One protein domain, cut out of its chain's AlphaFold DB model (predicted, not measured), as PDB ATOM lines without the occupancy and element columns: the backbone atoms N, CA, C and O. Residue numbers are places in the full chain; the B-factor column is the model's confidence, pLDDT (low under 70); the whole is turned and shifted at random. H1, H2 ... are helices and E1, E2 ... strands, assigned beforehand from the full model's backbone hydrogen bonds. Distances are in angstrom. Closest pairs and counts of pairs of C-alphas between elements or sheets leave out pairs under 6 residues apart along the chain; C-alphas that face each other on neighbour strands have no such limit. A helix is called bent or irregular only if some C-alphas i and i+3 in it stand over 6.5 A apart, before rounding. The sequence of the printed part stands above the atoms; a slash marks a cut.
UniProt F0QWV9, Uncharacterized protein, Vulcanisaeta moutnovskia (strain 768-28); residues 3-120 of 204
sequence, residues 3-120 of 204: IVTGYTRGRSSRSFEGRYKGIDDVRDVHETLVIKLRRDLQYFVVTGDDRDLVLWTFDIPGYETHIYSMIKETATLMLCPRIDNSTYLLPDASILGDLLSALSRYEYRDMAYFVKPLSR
ATOM      1  N   ILE A   3      24.749   0.383   0.789       80.44
ATOM      2  CA  ILE A   3      23.655   0.820   1.630       80.44
ATOM      3  C   ILE A   3      23.578  -0.103   2.839       80.44
ATOM      4  O   ILE A   3      23.560  -1.329   2.699       80.44
ATOM      5  N   VAL A   4      23.516   0.488   4.026       76.62
ATOM      6  CA  VAL A   4      23.257  -0.218   5.277       76.62
ATOM      7  C   VAL A   4      21.890   0.163   5.828       76.62
ATOM      8  O   VAL A   4      21.492   1.326   5.825       76.62
ATOM      9  N   THR A   5      21.176  -0.846   6.315       71.69
ATOM     10  CA  THR A   5      19.859  -0.712   6.941       71.69
ATOM     11  C   THR A   5      19.821  -1.486   8.251       71.69
ATOM     12  O   THR A   5      20.518  -2.495   8.416       71.69
ATOM     13  N   GLY A   6      18.997  -1.033   9.191       66.19
ATOM     14  CA  GLY A   6      18.630  -1.829  10.354       66.19
ATOM     15  C   GLY A   6      17.617  -2.890   9.979       66.19
ATOM     16  O   GLY A   6      16.592  -2.559   9.391       66.19
ATOM     17  N   TYR A   7      17.832  -4.148  10.373       63.81
ATOM     18  CA  TYR A   7      16.736  -5.117  10.317       63.81
ATOM     19  C   TYR A   7      15.913  -5.059  11.598       63.81
ATOM     20  O   TYR A   7      16.066  -5.870  12.517       63.81
ATOM     21  N   THR A   8      15.031  -4.070  11.666       60.25
ATOM     22  CA  THR A   8      14.236  -3.788  12.865       60.25
ATOM     23  C   THR A   8      12.959  -4.620  12.953       60.25
ATOM     24  O   THR A   8      12.298  -4.622  13.994       60.25
ATOM     25  N   ARG A   9      12.586  -5.319  11.867       58.06
ATOM     26  CA  ARG A   9      11.293  -6.014  11.716       58.06
ATOM     27  C   ARG A   9      10.097  -5.090  11.984       58.06
ATOM     28  O   ARG A   9       9.069  -5.529  12.500       58.06
ATOM     29  N   GLY A  10      10.222  -3.803  11.654       50.78
ATOM     30  CA  GLY A  10       9.171  -2.809  11.880       50.78
ATOM     31  C   GLY A  10       9.155  -2.194  13.280       50.78
ATOM     32  O   GLY A  10       8.100  -1.749  13.731       50.78
ATOM     33  N   ARG A  11      10.293  -2.189  13.979       45.62
ATOM     34  CA  ARG A  11      10.530  -1.319  15.141       45.62
ATOM     35  C   ARG A  11      11.244  -0.061  14.653       45.62
ATOM     36  O   ARG A  11      11.993  -0.137  13.695       45.62
ATOM     37  N   SER A  12      11.041   1.092  15.289       47.50
ATOM     38  CA  SER A  12      11.850   2.276  14.961       47.50
ATOM     39  C   SER A  12      13.335   1.945  15.134       47.50
ATOM     40  O   SER A  12      13.694   1.332  16.147       47.50
ATOM     41  N   SER A  13      14.180   2.360  14.188       46.50
ATOM     42  CA  SER A  13      15.645   2.221  14.201       46.50
ATOM     43  C   SER A  13      16.325   3.017  15.336       46.50
ATOM     44  O   SER A  13      17.272   3.765  15.121       46.50
ATOM     45  N   ARG A  14      15.902   2.821  16.596       43.19
ATOM     46  CA  ARG A  14      16.552   3.400  17.787       43.19
ATOM     47  C   ARG A  14      17.997   2.929  17.948       43.19
ATOM     48  O   ARG A  14      18.809   3.628  18.534       43.19
ATOM     49  N   SER A  15      18.362   1.786  17.360       43.56
ATOM     50  CA  SER A  15      19.751   1.305  17.308       43.56
ATOM     51  C   SER A  15      20.695   2.200  16.479       43.56
ATOM     52  O   SER A  15      21.907   1.984  16.514       43.56
ATOM     53  N   PHE A  16      20.151   3.179  15.742       49.88
ATOM     54  CA  PHE A  16      20.868   4.157  14.911       49.88
ATOM     55  C   PHE A  16      20.770   5.596  15.447       49.88
ATOM     56  O   PHE A  16      21.427   6.491  14.909       49.88
ATOM     57  N   GLU A  17      19.981   5.833  16.505       42.47
ATOM     58  CA  GLU A  17      19.829   7.142  17.153       42.47
ATOM     59  C   GLU A  17      21.138   7.508  17.863       42.47
ATOM     60  O   GLU A  17      21.393   7.114  18.998       42.47
ATOM     61  N   GLY A  18      22.018   8.240  17.180       42.22
ATOM     62  CA  GLY A  18      23.160   8.828  17.869       42.22
ATOM     63  C   GLY A  18      24.179   9.582  17.029       42.22
ATOM     64  O   GLY A  18      24.836  10.448  17.595       42.22
ATOM     65  N   ARG A  19      24.374   9.288  15.730       45.00
ATOM     66  CA  ARG A  19      25.492   9.914  14.978       45.00
ATOM     67  C   ARG A  19      25.332  10.140  13.467       45.00
ATOM     68  O   ARG A  19      26.276  10.652  12.878       45.00
ATOM     69  N   TYR A  20      24.225   9.763  12.820       48.94
ATOM     70  CA  TYR A  20      24.282   9.515  11.365       48.94
ATOM     71  C   TYR A  20      23.116  10.051  10.514       48.94
ATOM     72  O   TYR A  20      22.946   9.554   9.411       48.94
ATOM     73  N   LYS A  21      22.318  11.023  10.982       44.97
ATOM     74  CA  LYS A  21      21.288  11.673  10.143       44.97
ATOM     75  C   LYS A  21      21.703  13.111   9.808       44.97
ATOM     76  O   LYS A  21      21.818  13.930  10.721       44.97
ATOM     77  N   GLY A  22      21.968  13.390   8.534       45.72
ATOM     78  CA  GLY A  22      22.117  14.732   7.965       45.72
ATOM     79  C   GLY A  22      20.766  15.375   7.632       45.72
ATOM     80  O   GLY A  22      19.727  14.724   7.691       45.72
ATOM     81  N   ILE A  23      20.770  16.666   7.288       40.34
ATOM     82  CA  ILE A  23      19.547  17.442   6.996       40.34
ATOM     83  C   ILE A  23      18.863  17.006   5.685       40.34
ATOM     84  O   ILE A  23      17.648  17.144   5.549       40.34
ATOM     85  N   ASP A  24      19.639  16.422   4.768       44.09
ATOM     86  CA  ASP A  24      19.182  15.908   3.472       44.09
ATOM     87  C   ASP A  24      18.897  14.396   3.497       44.09
ATOM     88  O   ASP A  24      18.406  13.839   2.512       44.09
ATOM     89  N   ASP A  25      19.184  13.718   4.617       50.19
ATOM     90  CA  ASP A  25      18.934  12.286   4.741       50.19
ATOM     91  C   ASP A  25      17.441  12.056   4.829       50.19
ATOM     92  O   ASP A  25      16.777  12.374   5.819       50.19
ATOM     93  N   VAL A  26      16.908  11.450   3.779       50.06
ATOM     94  CA  VAL A  26      15.483  11.217   3.743       50.06
ATOM     95  C   VAL A  26      15.096  10.181   4.820       50.06
ATOM     96  O   VAL A  26      13.950  10.238   5.261       50.06
ATOM     97  N   ARG A  27      15.961   9.204   5.227       59.31
ATOM     98  CA  ARG A  27      15.523   7.946   5.925       59.31
ATOM     99  C   ARG A  27      16.542   7.146   6.755       59.31
ATOM    100  O   ARG A  27      17.723   7.445   6.816       59.31
ATOM    101  N   ASP A  28      16.034   6.050   7.344       64.94
ATOM    102  CA  ASP A  28      16.716   4.943   8.053       64.94
ATOM    103  C   ASP A  28      17.588   4.038   7.138       64.94
ATOM    104  O   ASP A  28      17.739   2.831   7.364       64.94
ATOM    105  N   VAL A  29      18.137   4.607   6.066       70.62
ATOM    106  CA  VAL A  29      19.010   3.955   5.085       70.62
ATOM    107  C   VAL A  29      20.265   4.813   4.977       70.62
ATOM    108  O   VAL A  29      20.148   6.019   4.794       70.62
ATOM    109  N   HIS A  30      21.453   4.218   5.098       75.38
ATOM    110  CA  HIS A  30      22.704   4.979   5.104       75.38
ATOM    111  C   HIS A  30      23.681   4.485   4.043       75.38
ATOM    112  O   HIS A  30      23.939   3.284   3.933       75.38
ATOM    113  N   GLU A  31      24.279   5.419   3.311       75.88
ATOM    114  CA  GLU A  31      25.365   5.129   2.383       75.88
ATOM    115  C   GLU A  31      26.698   5.033   3.136       75.88
ATOM    116  O   GLU A  31      27.024   5.840   4.006       75.88
ATOM    117  N   THR A  32      27.487   4.006   2.832       76.88
ATOM    118  CA  THR A  32      28.794   3.787   3.453       76.88
ATOM    119  C   THR A  32      29.766   3.142   2.476       76.88
ATOM    120  O   THR A  32      29.398   2.348   1.606       76.88
ATOM    121  N   LEU A  33      31.048   3.460   2.636       78.62
ATOM    122  CA  LEU A  33      32.148   2.773   1.956       78.62
ATOM    123  C   LEU A  33      32.720   1.621   2.795       78.62
ATOM    124  O   LEU A  33      33.481   0.808   2.280       78.62
ATOM    125  N   VAL A  34      32.336   1.527   4.072       75.50
ATOM    126  CA  VAL A  34      32.878   0.564   5.040       75.50
ATOM    127  C   VAL A  34      31.771  -0.342   5.573       75.50
ATOM    128  O   VAL A  34      30.742   0.132   6.062       75.50
ATOM    129  N   ILE A  35      32.015  -1.653   5.538       76.25
ATOM    130  CA  ILE A  35      31.142  -2.665   6.141       76.25
ATOM    131  C   ILE A  35      31.536  -2.854   7.608       76.25
ATOM    132  O   ILE A  35      32.694  -3.127   7.921       76.25
ATOM    133  N   LYS A  36      30.562  -2.774   8.518       74.62
ATOM    134  CA  LYS A  36      30.724  -3.165   9.926       74.62
ATOM    135  C   LYS A  36      29.949  -4.452  10.184       74.62
ATOM    136  O   LYS A  36      28.719  -4.452  10.144       74.62
ATOM    137  N   LEU A  37      30.648  -5.544  10.473       68.00
ATOM    138  CA  LEU A  37      30.014  -6.829  10.769       68.00
ATOM    139  C   LEU A  37      29.240  -6.745  12.092       68.00
ATOM    140  O   LEU A  37      29.808  -6.867  13.175       68.00
ATOM    141  N   ARG A  38      27.927  -6.527  12.002       69.38
ATOM    142  CA  ARG A  38      26.994  -6.584  13.128       69.38
ATOM    143  C   ARG A  38      25.749  -7.361  12.722       69.38
ATOM    144  O   ARG A  38      25.299  -7.266  11.587       69.38
ATOM    145  N   ARG A  39      25.184  -8.125  13.660       67.62
ATOM    146  CA  ARG A  39      24.036  -9.019  13.406       67.62
ATOM    147  C   ARG A  39      22.723  -8.278  13.128       67.62
ATOM    148  O   ARG A  39      21.802  -8.869  12.573       67.62
ATOM    149  N   ASP A  40      22.626  -7.020  13.542       69.56
ATOM    150  CA  ASP A  40      21.453  -6.152  13.396       69.56
ATOM    151  C   ASP A  40      21.473  -5.302  12.115       69.56
ATOM    152  O   ASP A  40      20.461  -4.688  11.777       69.56
ATOM    153  N   LEU A  41      22.596  -5.302  11.389       74.12
ATOM    154  CA  LEU A  41      22.787  -4.531  10.167       74.12
ATOM    155  C   LEU A  41      22.681  -5.420   8.937       74.12
ATOM    156  O   LEU A  41      23.244  -6.514   8.890       74.12
ATOM    157  N   GLN A  42      21.979  -4.922   7.926       83.62
ATOM    158  CA  GLN A  42      21.876  -5.559   6.621       83.62
ATOM    159  C   GLN A  42      22.476  -4.642   5.577       83.62
ATOM    160  O   GLN A  42      22.160  -3.452   5.522       83.62
ATOM    161  N   TYR A  43      23.358  -5.220   4.773       85.75
ATOM    162  CA  TYR A  43      24.147  -4.506   3.788       85.75
ATOM    163  C   TYR A  43      23.752  -4.923   2.383       85.75
ATOM    164  O   TYR A  43      23.600  -6.110   2.070       85.75
ATOM    165  N   PHE A  44      23.671  -3.914   1.537       91.50
ATOM    166  CA  PHE A  44      23.346  -4.007   0.133       91.50
ATOM    167  C   PHE A  44      24.440  -3.299  -0.658       91.50
ATOM    168  O   PHE A  44      24.874  -2.209  -0.292       91.50
ATOM    169  N   VAL A  45      24.910  -3.916  -1.733       93.81
ATOM    170  CA  VAL A  45      25.765  -3.243  -2.714       93.81
ATOM    171  C   VAL A  45      24.850  -2.445  -3.620       93.81
ATOM    172  O   VAL A  45      23.957  -3.046  -4.211       93.81
ATOM    173  N   VAL A  46      25.071  -1.137  -3.740       92.81
ATOM    174  CA  VAL A  46      24.362  -0.332  -4.740       92.81
ATOM    175  C   VAL A  46      24.894  -0.698  -6.111       92.81
ATOM    176  O   VAL A  46      26.107  -0.687  -6.341       92.81
ATOM    177  N   THR A  47      23.979  -1.039  -7.002       89.62
ATOM    178  CA  THR A  47      24.254  -1.361  -8.392       89.62
ATOM    179  C   THR A  47      23.571  -0.333  -9.290       89.62
ATOM    180  O   THR A  47      22.708   0.420  -8.850       89.62
ATOM    181  N   GLY A  48      24.018  -0.233 -10.539       88.81
ATOM    182  CA  GLY A  48      23.335   0.544 -11.580       88.81
ATOM    183  C   GLY A  48      22.583  -0.349 -12.568       88.81
ATOM    184  O   GLY A  48      22.262   0.110 -13.656       88.81
ATOM    185  N   ASP A  49      22.392  -1.631 -12.235       92.94
ATOM    186  CA  ASP A  49      21.746  -2.625 -13.100       92.94
ATOM    187  C   ASP A  49      20.261  -2.698 -12.735       92.94
ATOM    188  O   ASP A  49      19.903  -3.067 -11.614       92.94
ATOM    189  N   ASP A  50      19.396  -2.349 -13.684       90.88
ATOM    190  CA  ASP A  50      17.941  -2.335 -13.508       90.88
ATOM    191  C   ASP A  50      17.343  -3.735 -13.292       90.88
ATOM    192  O   ASP A  50      16.206  -3.873 -12.832       90.88
ATOM    193  N   ARG A  51      18.129  -4.787 -13.545       90.62
ATOM    194  CA  ARG A  51      17.762  -6.187 -13.298       90.62
ATOM    195  C   ARG A  51      18.071  -6.653 -11.883       90.62
ATOM    196  O   ARG A  51      17.722  -7.789 -11.548       90.62
ATOM    197  N   ASP A  52      18.695  -5.842 -11.037       95.31
ATOM    198  CA  ASP A  52      18.922  -6.190  -9.633       95.31
ATOM    199  C   ASP A  52      17.666  -5.972  -8.768       95.31
ATOM    200  O   ASP A  52      16.584  -5.652  -9.267       95.31
ATOM    201  N   LEU A  53      17.753  -6.260  -7.465       96.94
ATOM    202  CA  LEU A  53      16.654  -5.961  -6.540       96.94
ATOM    203  C   LEU A  53      16.556  -4.448  -6.346       96.94
ATOM    204  O   LEU A  53      17.525  -3.732  -6.574       96.94
ATOM    205  N   VAL A  54      15.421  -3.959  -5.863       96.69
ATOM    206  CA  VAL A  54      15.241  -2.538  -5.560       96.69
ATOM    207  C   VAL A  54      15.040  -2.364  -4.064       96.69
ATOM    208  O   VAL A  54      14.125  -2.937  -3.479       96.69
ATOM    209  N   LEU A  55      15.890  -1.566  -3.426       94.75
ATOM    210  CA  LEU A  55      15.648  -1.082  -2.076       94.75
ATOM    211  C   LEU A  55      14.900   0.242  -2.187       94.75
ATOM    212  O   LEU A  55      15.487   1.269  -2.525       94.75
ATOM    213  N   TRP A  56      13.599   0.194  -1.932       94.38
ATOM    214  CA  TRP A  56      12.741   1.368  -1.929       94.38
ATOM    215  C   TRP A  56      12.519   1.841  -0.506       94.38
ATOM    216  O   TRP A  56      12.325   1.049   0.418       94.38
ATOM    217  N   THR A  57      12.532   3.147  -0.319       90.62
ATOM    218  CA  THR A  57      12.279   3.748   0.975       90.62
ATOM    219  C   THR A  57      11.459   5.030   0.780       90.62
ATOM    220  O   THR A  57      11.570   5.665  -0.269       90.62
ATOM    221  N   PHE A  58      10.579   5.389   1.722       87.62
ATOM    222  CA  PHE A  58       9.709   6.586   1.635       87.62
ATOM    223  C   PHE A  58       9.552   7.325   2.983       87.62
ATOM    224  O   PHE A  58       9.729   6.754   4.055       87.62
ATOM    225  N   ASP A  59       9.342   8.639   2.937       84.50
ATOM    226  CA  ASP A  59       9.197   9.494   4.122       84.50
ATOM    227  C   ASP A  59       7.980  10.389   3.926       84.50
ATOM    228  O   ASP A  59       7.812  10.976   2.854       84.50
ATOM    229  N   ILE A  60       7.129  10.445   4.946       82.44
ATOM    230  CA  ILE A  60       5.846  11.142   4.912       82.44
ATOM    231  C   ILE A  60       5.889  12.224   5.995       82.44
ATOM    232  O   ILE A  60       5.924  11.885   7.186       82.44
ATOM    233  N   PRO A  61       5.868  13.514   5.612       78.69
ATOM    234  CA  PRO A  61       5.780  14.614   6.562       78.69
ATOM    235  C   PRO A  61       4.590  14.441   7.519       78.69
ATOM    236  O   PRO A  61       3.515  14.005   7.125       78.69
ATOM    237  N   GLY A  62       4.777  14.761   8.802       73.12
ATOM    238  CA  GLY A  62       3.694  14.725   9.797       73.12
ATOM    239  C   GLY A  62       3.347  13.348  10.385       73.12
ATOM    240  O   GLY A  62       2.521  13.282  11.290       73.12
ATOM    241  N   TYR A  63       4.011  12.265   9.957       67.19
ATOM    242  CA  TYR A  63       3.873  10.910  10.522       67.19
ATOM    243  C   TYR A  63       2.422  10.394  10.593       67.19
ATOM    244  O   TYR A  63       1.873  10.079  11.653       67.19
ATOM    245  N   GLU A  64       1.790  10.245   9.432       75.56
ATOM    246  CA  GLU A  64       0.429   9.720   9.345       75.56
ATOM    247  C   GLU A  64       0.408   8.183   9.399       75.56
ATOM    248  O   GLU A  64       0.591   7.473   8.406       75.56
ATOM    249  N   THR A  65       0.157   7.640  10.593       80.19
ATOM    250  CA  THR A  65       0.187   6.190  10.884       80.19
ATOM    251  C   THR A  65      -0.699   5.340   9.967       80.19
ATOM    252  O   THR A  65      -0.379   4.178   9.685       80.19
ATOM    253  N   HIS A  66      -1.808   5.898   9.481       85.19
ATOM    254  CA  HIS A  66      -2.716   5.200   8.579       85.19
ATOM    255  C   HIS A  66      -2.092   4.968   7.192       85.19
ATOM    256  O   HIS A  66      -2.274   3.888   6.627       85.19
ATOM    257  N   ILE A  67      -1.287   5.911   6.685       84.50
ATOM    258  CA  ILE A  67      -0.608   5.783   5.389       84.50
ATOM    259  C   ILE A  67       0.466   4.695   5.464       84.50
ATOM    260  O   ILE A  67       0.505   3.797   4.623       84.50
ATOM    261  N   TYR A  68       1.274   4.691   6.529       86.44
ATOM    262  CA  TYR A  68       2.253   3.623   6.770       86.44
ATOM    263  C   TYR A  68       1.593   2.241   6.849       86.44
ATOM    264  O   TYR A  68       2.148   1.255   6.361       86.44
ATOM    265  N   SER A  69       0.406   2.162   7.457       88.75
ATOM    266  CA  SER A  69      -0.356   0.916   7.571       88.75
ATOM    267  C   SER A  69      -0.878   0.444   6.212       88.75
ATOM    268  O   SER A  69      -0.769  -0.744   5.905       88.75
ATOM    269  N   MET A  70      -1.377   1.367   5.384       89.38
ATOM    270  CA  MET A  70      -1.820   1.092   4.016       89.38
ATOM    271  C   MET A  70      -0.669   0.582   3.143       89.38
ATOM    272  O   MET A  70      -0.794  -0.482   2.544       89.38
ATOM    273  N   ILE A  71       0.480   1.268   3.128       90.75
ATOM    274  CA  ILE A  71       1.652   0.840   2.344       90.75
ATOM    275  C   ILE A  71       2.166  -0.510   2.824       90.75
ATOM    276  O   ILE A  71       2.487  -1.370   2.010       90.75
ATOM    277  N   LYS A  72       2.221  -0.724   4.144       92.19
ATOM    278  CA  LYS A  72       2.636  -2.008   4.711       92.19
ATOM    279  C   LYS A  72       1.746  -3.139   4.208       92.19
ATOM    280  O   LYS A  72       2.263  -4.195   3.847       92.19
ATOM    281  N   GLU A  73       0.430  -2.947   4.217       92.88
ATOM    282  CA  GLU A  73      -0.512  -3.948   3.724       92.88
ATOM    283  C   GLU A  73      -0.331  -4.195   2.221       92.88
ATOM    284  O   GLU A  73      -0.163  -5.352   1.834       92.88
ATOM    285  N   THR A  74      -0.266  -3.140   1.402       92.50
ATOM    286  CA  THR A  74      -0.033  -3.255  -0.047       92.50
ATOM    287  C   THR A  74       1.280  -3.975  -0.343       92.50
ATOM    288  O   THR A  74       1.273  -4.997  -1.018       92.50
ATOM    289  N   ALA A  75       2.398  -3.538   0.240       94.56
ATOM    290  CA  ALA A  75       3.703  -4.175   0.060       94.56
ATOM    291  C   ALA A  75       3.714  -5.641   0.517       94.56
ATOM    292  O   ALA A  75       4.338  -6.482  -0.127       94.56
ATOM    293  N   THR A  76       2.990  -5.974   1.592       95.12
ATOM    294  CA  THR A  76       2.855  -7.367   2.048       95.12
ATOM    295  C   THR A  76       2.097  -8.215   1.027       95.12
ATOM    296  O   THR A  76       2.536  -9.317   0.706       95.12
ATOM    297  N   LEU A  77       0.988  -7.701   0.484       93.69
ATOM    298  CA  LEU A  77       0.229  -8.367  -0.578       93.69
ATOM    299  C   LEU A  77       0.996  -8.416  -1.903       93.69
ATOM    300  O   LEU A  77       0.742  -9.286  -2.717       93.69
ATOM    301  N   MET A  78       1.983  -7.550  -2.101       93.69
ATOM    302  CA  MET A  78       2.918  -7.620  -3.223       93.69
ATOM    303  C   MET A  78       4.177  -8.435  -2.901       93.69
ATOM    304  O   MET A  78       5.135  -8.381  -3.661       93.69
ATOM    305  N   LEU A  79       4.230  -9.157  -1.775       94.81
ATOM    306  CA  LEU A  79       5.395  -9.944  -1.342       94.81
ATOM    307  C   LEU A  79       6.722  -9.164  -1.388       94.81
ATOM    308  O   LEU A  79       7.762  -9.700  -1.778       94.81
ATOM    309  N   CYS A  80       6.685  -7.895  -0.995       95.75
ATOM    310  CA  CYS A  80       7.850  -7.023  -0.898       95.75
ATOM    311  C   CYS A  80       8.331  -6.982   0.559       95.75
ATOM    312  O   CYS A  80       7.627  -6.424   1.411       95.75
ATOM    313  N   PRO A  81       9.496  -7.576   0.894       94.81
ATOM    314  CA  PRO A  81       9.921  -7.649   2.277       94.81
ATOM    315  C   PRO A  81      10.139  -6.302   2.936       94.81
ATOM    316  O   PRO A  81      10.866  -5.449   2.436       94.81
ATOM    317  N   ARG A  82       9.556  -6.147   4.122       91.31
ATOM    318  CA  ARG A  82       9.768  -4.976   4.966       91.31
ATOM    319  C   ARG A  82      11.102  -5.096   5.702       91.31
ATOM    320  O   ARG A  82      11.276  -5.994   6.528       91.31
ATOM    321  N   ILE A  83      12.022  -4.181   5.422       87.94
ATOM    322  CA  ILE A  83      13.350  -4.118   6.047       87.94
ATOM    323  C   ILE A  83      13.282  -3.283   7.331       87.94
ATOM    324  O   ILE A  83      13.690  -3.750   8.397       87.94
ATOM    325  N   ASP A  84      12.667  -2.103   7.229       81.12
ATOM    326  CA  ASP A  84      12.364  -1.193   8.338       81.12
ATOM    327  C   ASP A  84      10.988  -0.532   8.119       81.12
ATOM    328  O   ASP A  84      10.221  -0.932   7.239       81.12
ATOM    329  N   ASN A  85      10.618   0.454   8.933       78.62
ATOM    330  CA  ASN A  85       9.281   1.020   8.955       78.62
ATOM    331  C   ASN A  85       8.844   1.636   7.622       78.62
ATOM    332  O   ASN A  85       7.683   1.460   7.238       78.62
ATOM    333  N   SER A  86       9.783   2.289   6.947       85.62
ATOM    334  CA  SER A  86       9.654   3.010   5.679       85.62
ATOM    335  C   SER A  86      10.435   2.371   4.529       85.62
ATOM    336  O   SER A  86      10.412   2.910   3.430       85.62
ATOM    337  N   THR A  87      11.125   1.247   4.753       90.44
ATOM    338  CA  THR A  87      12.054   0.648   3.779       90.44
ATOM    339  C   THR A  87      11.629  -0.765   3.410       90.44
ATOM    340  O   THR A  87      11.458  -1.624   4.282       90.44
ATOM    341  N   TYR A  88      11.520  -1.020   2.111       94.19
ATOM    342  CA  TYR A  88      11.057  -2.270   1.528       94.19
ATOM    343  C   TYR A  88      12.035  -2.750   0.459       94.19
ATOM    344  O   TYR A  88      12.625  -1.967  -0.282       94.19
ATOM    345  N   LEU A  89      12.197  -4.065   0.385       95.69
ATOM    346  CA  LEU A  89      12.923  -4.731  -0.680       95.69
ATOM    347  C   LEU A  89      11.913  -5.190  -1.729       95.69
ATOM    348  O   LEU A  89      10.969  -5.916  -1.429       95.69
ATOM    349  N   LEU A  90      12.108  -4.758  -2.959       96.38
ATOM    350  CA  LEU A  90      11.298  -5.118  -4.108       96.38
ATOM    351  C   LEU A  90      12.147  -6.023  -5.001       96.38
ATOM    352  O   LEU A  90      13.356  -5.803  -5.134       96.38
ATOM    353  N   PRO A  91      11.549  -7.026  -5.653       95.88
ATOM    354  CA  PRO A  91      12.296  -7.808  -6.612       95.88
ATOM    355  C   PRO A  91      12.573  -7.047  -7.902       95.88
ATOM    356  O   PRO A  91      13.512  -7.424  -8.582       95.88
ATOM    357  N   ASP A  92      11.801  -6.015  -8.251       94.44
ATOM    358  CA  ASP A  92      11.923  -5.310  -9.528       94.44
ATOM    359  C   ASP A  92      11.337  -3.889  -9.463       94.44
ATOM    360  O   ASP A  92      10.403  -3.640  -8.697       94.44
ATOM    361  N   ALA A  93      11.854  -2.969 -10.281       93.56
ATOM    362  CA  ALA A  93      11.376  -1.584 -10.339       93.56
ATOM    363  C   ALA A  93       9.941  -1.456 -10.879       93.56
ATOM    364  O   ALA A  93       9.229  -0.528 -10.500       93.56
ATOM    365  N   SER A  94       9.468  -2.405 -11.694       91.38
ATOM    366  CA  SER A  94       8.093  -2.415 -12.227       91.38
ATOM    367  C   SER A  94       6.994  -2.516 -11.159       91.38
ATOM    368  O   SER A  94       5.821  -2.302 -11.457       91.38
ATOM    369  N   ILE A  95       7.360  -2.847  -9.921       91.31
ATOM    370  CA  ILE A  95       6.470  -2.947  -8.753       91.31
ATOM    371  C   ILE A  95       6.297  -1.583  -8.077       91.31
ATOM    372  O   ILE A  95       5.306  -1.344  -7.390       91.31
ATOM    373  N   LEU A  96       7.245  -0.667  -8.287       90.00
ATOM    374  CA  LEU A  96       7.272   0.621  -7.609       90.00
ATOM    375  C   LEU A  96       6.024   1.456  -7.921       90.00
ATOM    376  O   LEU A  96       5.458   2.054  -7.015       90.00
ATOM    377  N   GLY A  97       5.541   1.433  -9.168       87.06
ATOM    378  CA  GLY A  97       4.345   2.177  -9.575       87.06
ATOM    379  C   GLY A  97       3.090   1.819  -8.768       87.06
ATOM    380  O   GLY A  97       2.326   2.708  -8.392       87.06
ATOM    381  N   ASP A  98       2.910   0.542  -8.429       85.25
ATOM    382  CA  ASP A  98       1.769   0.070  -7.635       85.25
ATOM    383  C   ASP A  98       1.856   0.576  -6.177       85.25
ATOM    384  O   ASP A  98       0.855   1.003  -5.595       85.25
ATOM    385  N   LEU A  99       3.063   0.610  -5.598       86.62
ATOM    386  CA  LEU A  99       3.302   1.147  -4.252       86.62
ATOM    387  C   LEU A  99       3.167   2.674  -4.202       86.62
ATOM    388  O   LEU A  99       2.543   3.207  -3.284       86.62
ATOM    389  N   LEU A 100       3.697   3.380  -5.203       87.81
ATOM    390  CA  LEU A 100       3.588   4.836  -5.316       87.81
ATOM    391  C   LEU A 100       2.149   5.287  -5.581       87.81
ATOM    392  O   LEU A 100       1.739   6.350  -5.120       87.81
ATOM    393  N   SER A 101       1.339   4.462  -6.245       85.69
ATOM    394  CA  SER A 101      -0.087   4.745  -6.431       85.69
ATOM    395  C   SER A 101      -0.829   4.858  -5.095       85.69
ATOM    396  O   SER A 101      -1.701   5.720  -4.954       85.69
ATOM    397  N   ALA A 102      -0.436   4.077  -4.080       79.12
ATOM    398  CA  ALA A 102      -0.975   4.203  -2.722       79.12
ATOM    399  C   ALA A 102      -0.595   5.540  -2.054       79.12
ATOM    400  O   ALA A 102      -1.313   6.022  -1.181       79.12
ATOM    401  N   LEU A 103       0.507   6.153  -2.486       80.94
ATOM    402  CA  LEU A 103       1.013   7.435  -1.998       80.94
ATOM    403  C   LEU A 103       0.543   8.647  -2.817       80.94
ATOM    404  O   LEU A 103       0.708   9.775  -2.369       80.94
ATOM    405  N   SER A 104      -0.079   8.436  -3.980       83.06
ATOM    406  CA  SER A 104      -0.392   9.478  -4.978       83.06
ATOM    407  C   SER A 104      -1.186  10.693  -4.476       83.06
ATOM    408  O   SER A 104      -1.168  11.739  -5.118       83.06
ATOM    409  N   ARG A 105      -1.899  10.565  -3.354       83.44
ATOM    410  CA  ARG A 105      -2.733  11.625  -2.765       83.44
ATOM    411  C   ARG A 105      -2.059  12.387  -1.626       83.44
ATOM    412  O   ARG A 105      -2.696  13.256  -1.040       83.44
ATOM    413  N   TYR A 106      -0.826  12.033  -1.289       83.62
ATOM    414  CA  TYR A 106      -0.123  12.551  -0.125       83.62
ATOM    415  C   TYR A 106       1.168  13.231  -0.554       83.62
ATOM    416  O   TYR A 106       1.756  12.887  -1.577       83.62
ATOM    417  N   GLU A 107       1.632  14.177   0.255       85.19
ATOM    418  CA  GLU A 107       2.997  14.663   0.132       85.19
ATOM    419  C   GLU A 107       3.939  13.607   0.706       85.19
ATOM    420  O   GLU A 107       3.790  13.156   1.842       85.19
ATOM    421  N   TYR A 108       4.910  13.180  -0.092       86.06
ATOM    422  CA  TYR A 108       5.939  12.253   0.343       86.06
ATOM    423  C   TYR A 108       7.231  12.545  -0.401       86.06
ATOM    424  O   TYR A 108       7.251  13.108  -1.495       86.06
ATOM    425  N   ARG A 109       8.327  12.119   0.208       87.31
ATOM    426  CA  ARG A 109       9.595  11.923  -0.486       87.31
ATOM    427  C   ARG A 109       9.770  10.422  -0.640       87.31
ATOM    428  O   ARG A 109       9.368   9.677   0.259       87.31
ATOM    429  N   ASP A 110      10.435   9.963  -1.692       89.50
ATOM    430  CA  ASP A 110      10.857   8.569  -1.886       89.50
ATOM    431  C   ASP A 110      12.288   8.498  -2.453       89.50
ATOM    432  O   ASP A 110      12.855   9.503  -2.867       89.50
ATOM    433  N   MET A 111      12.938   7.345  -2.310       90.31
ATOM    434  CA  MET A 111      14.228   7.031  -2.938       90.31
ATOM    435  C   MET A 111      14.248   5.535  -3.244       90.31
ATOM    436  O   MET A 111      13.758   4.729  -2.447       90.31
ATOM    437  N   ALA A 112      14.834   5.170  -4.379       92.94
ATOM    438  CA  ALA A 112      14.976   3.791  -4.812       92.94
ATOM    439  C   ALA A 112      16.412   3.532  -5.266       92.94
ATOM    440  O   ALA A 112      16.997   4.330  -5.995       92.94
ATOM    441  N   TYR A 113      16.959   2.394  -4.850       93.44
ATOM    442  CA  TYR A 113      18.309   1.974  -5.203       93.44
ATOM    443  C   TYR A 113      18.271   0.577  -5.804       93.44
ATOM    444  O   TYR A 113      17.709  -0.331  -5.191       93.44
ATOM    445  N   PHE A 114      18.910   0.377  -6.955       95.81
ATOM    446  CA  PHE A 114      19.200  -0.971  -7.433       95.81
ATOM    447  C   PHE A 114      20.289  -1.583  -6.554       95.81
ATOM    448  O   PHE A 114      21.278  -0.924  -6.220       95.81
ATOM    449  N   VAL A 115      20.073  -2.812  -6.089       96.06
ATOM    450  CA  VAL A 115      20.909  -3.423  -5.061       96.06
ATOM    451  C   VAL A 115      21.115  -4.925  -5.220       96.06
ATOM    452  O   VAL A 115      20.203  -5.688  -5.545       96.06
ATOM    453  N   LYS A 116      22.311  -5.377  -4.824       95.38
ATOM    454  CA  LYS A 116      22.604  -6.786  -4.529       95.38
ATOM    455  C   LYS A 116      22.759  -6.995  -3.020       95.38
ATOM    456  O   LYS A 116      23.573  -6.311  -2.396       95.38
ATOM    457  N   PRO A 117      22.019  -7.930  -2.403       92.81
ATOM    458  CA  PRO A 117      22.179  -8.230  -0.984       92.81
ATOM    459  C   PRO A 117      23.525  -8.928  -0.746       92.81
ATOM    460  O   PRO A 117      23.902  -9.817  -1.508       92.81
ATOM    461  N   LEU A 118      24.223  -8.595   0.345       90.44
ATOM    462  CA  LEU A 118      25.418  -9.359   0.741       90.44
ATOM    463  C   LEU A 118      25.074 -10.756   1.279       90.44
ATOM    464  O   LEU A 118      25.921 -11.645   1.271       90.44
ATOM    465  N   SER A 119      23.836 -10.959   1.736       89.69
ATOM    466  CA  SER A 119      23.337 -12.250   2.208       89.69
ATOM    467  C   SER A 119      22.060 -12.639   1.470       89.69
ATOM    468  O   SER A 119      21.000 -12.038   1.649       89.69
ATOM    469  N   ARG A 120      22.149 -13.696   0.661       91.75
ATOM    470  CA  ARG A 120      20.982 -14.304   0.010       91.75
ATOM    471  C   ARG A 120      20.016 -14.908   1.032       91.75
ATOM    472  O   ARG A 120      18.804 -14.791   0.879       91.75
TER     473      ARG A 120
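AT A GLANCE: This is residues 3 to 120 of the 204 residues of an uncharacterized protein of Vulcanisaeta moutnovskia (strain 768-28) (UniProt F0QWV9). A six-stranded sheet folds back on itself: E2, E1 and E3 face E4 and E5, with the bent E6 as hinge. H1 and H2 pack side by side over the E4 and E5 leaf, away from the other leaf. The 118 printed residues run E1 E2 E3 E4 H1 E5 H2 E6; the sheet's order is E2 E1 E3 E6 E4 E5, all antiparallel. The class is mixed, helices and strands, with under half of the residues in named elements; the whole is compact, with radius of gyration of the C-alphas 13.8 A and spans of 38 by 33 by 24 A.

HOW THE PARTS SIT: In the strongly twisted sheet, E6 (residues 109 to 117) bends by 60 degrees at residue 114. It pairs with E4 (53 to 59), N 55 and O 113 being 2.8 A apart, and with E3 (41 to 46), N 45 and O 116 being 2.8 A apart. E1 (3 to 6) pairs with E3, N 3 to O 44 at 2.8 A, and forms a hairpin with E2 (29 to 32), N 4 to O 30 at 2.8 A. E5 (87 to 90) pairs with E4, N 56 to O 88 at 2.9 A. H2 (93 to 103) is on the sheet over E4 at a height of 8.2 A, the closest C-alphas being those of Val 54 and Ala 93, 6.2 A. E5, H2 and E6 form a split strand-helix-strand unit, two strands running the same way with E4 between them, its crossover right-handed. H1 (65 to 77) is over E4 and E5, height 10.8 A, and touches H2, closest C-alphas Ile 71 and Ala 102, 6.6 A, opposite ways at a shallow tilt of 32 degrees, only just short of steep. Every O i to N i+4 pair is within hydrogen-bond range in H1; in H2 3 of 7 are, beside 5 of 8 O i to N i+3 pairs.

IN THESE COORDINATES: E1 begins at C-alpha 3 (23.655, 0.820, 1.630) and E6 ends at C-alpha 117 (22.179, -8.230, -0.984). From first to last C-alpha E6 measures 23.8 A, E4 20.2 A, H1 18.5 A, H2 16.1 A and E3 15.6 A; E1, E2 and E5 measure 10.4, 9.9 and 9.8 A.

THE WHOLE: The C-alphas of Leu 37 and Arg 105, the two farthest apart, are 40.0 A apart. The printed part has no cut; the link E1 to E2 is long, 22 residues. Mean pLDDT of the printed part is 79.5, and residues 6 to 28, 37 to 40 and 63 are under 70.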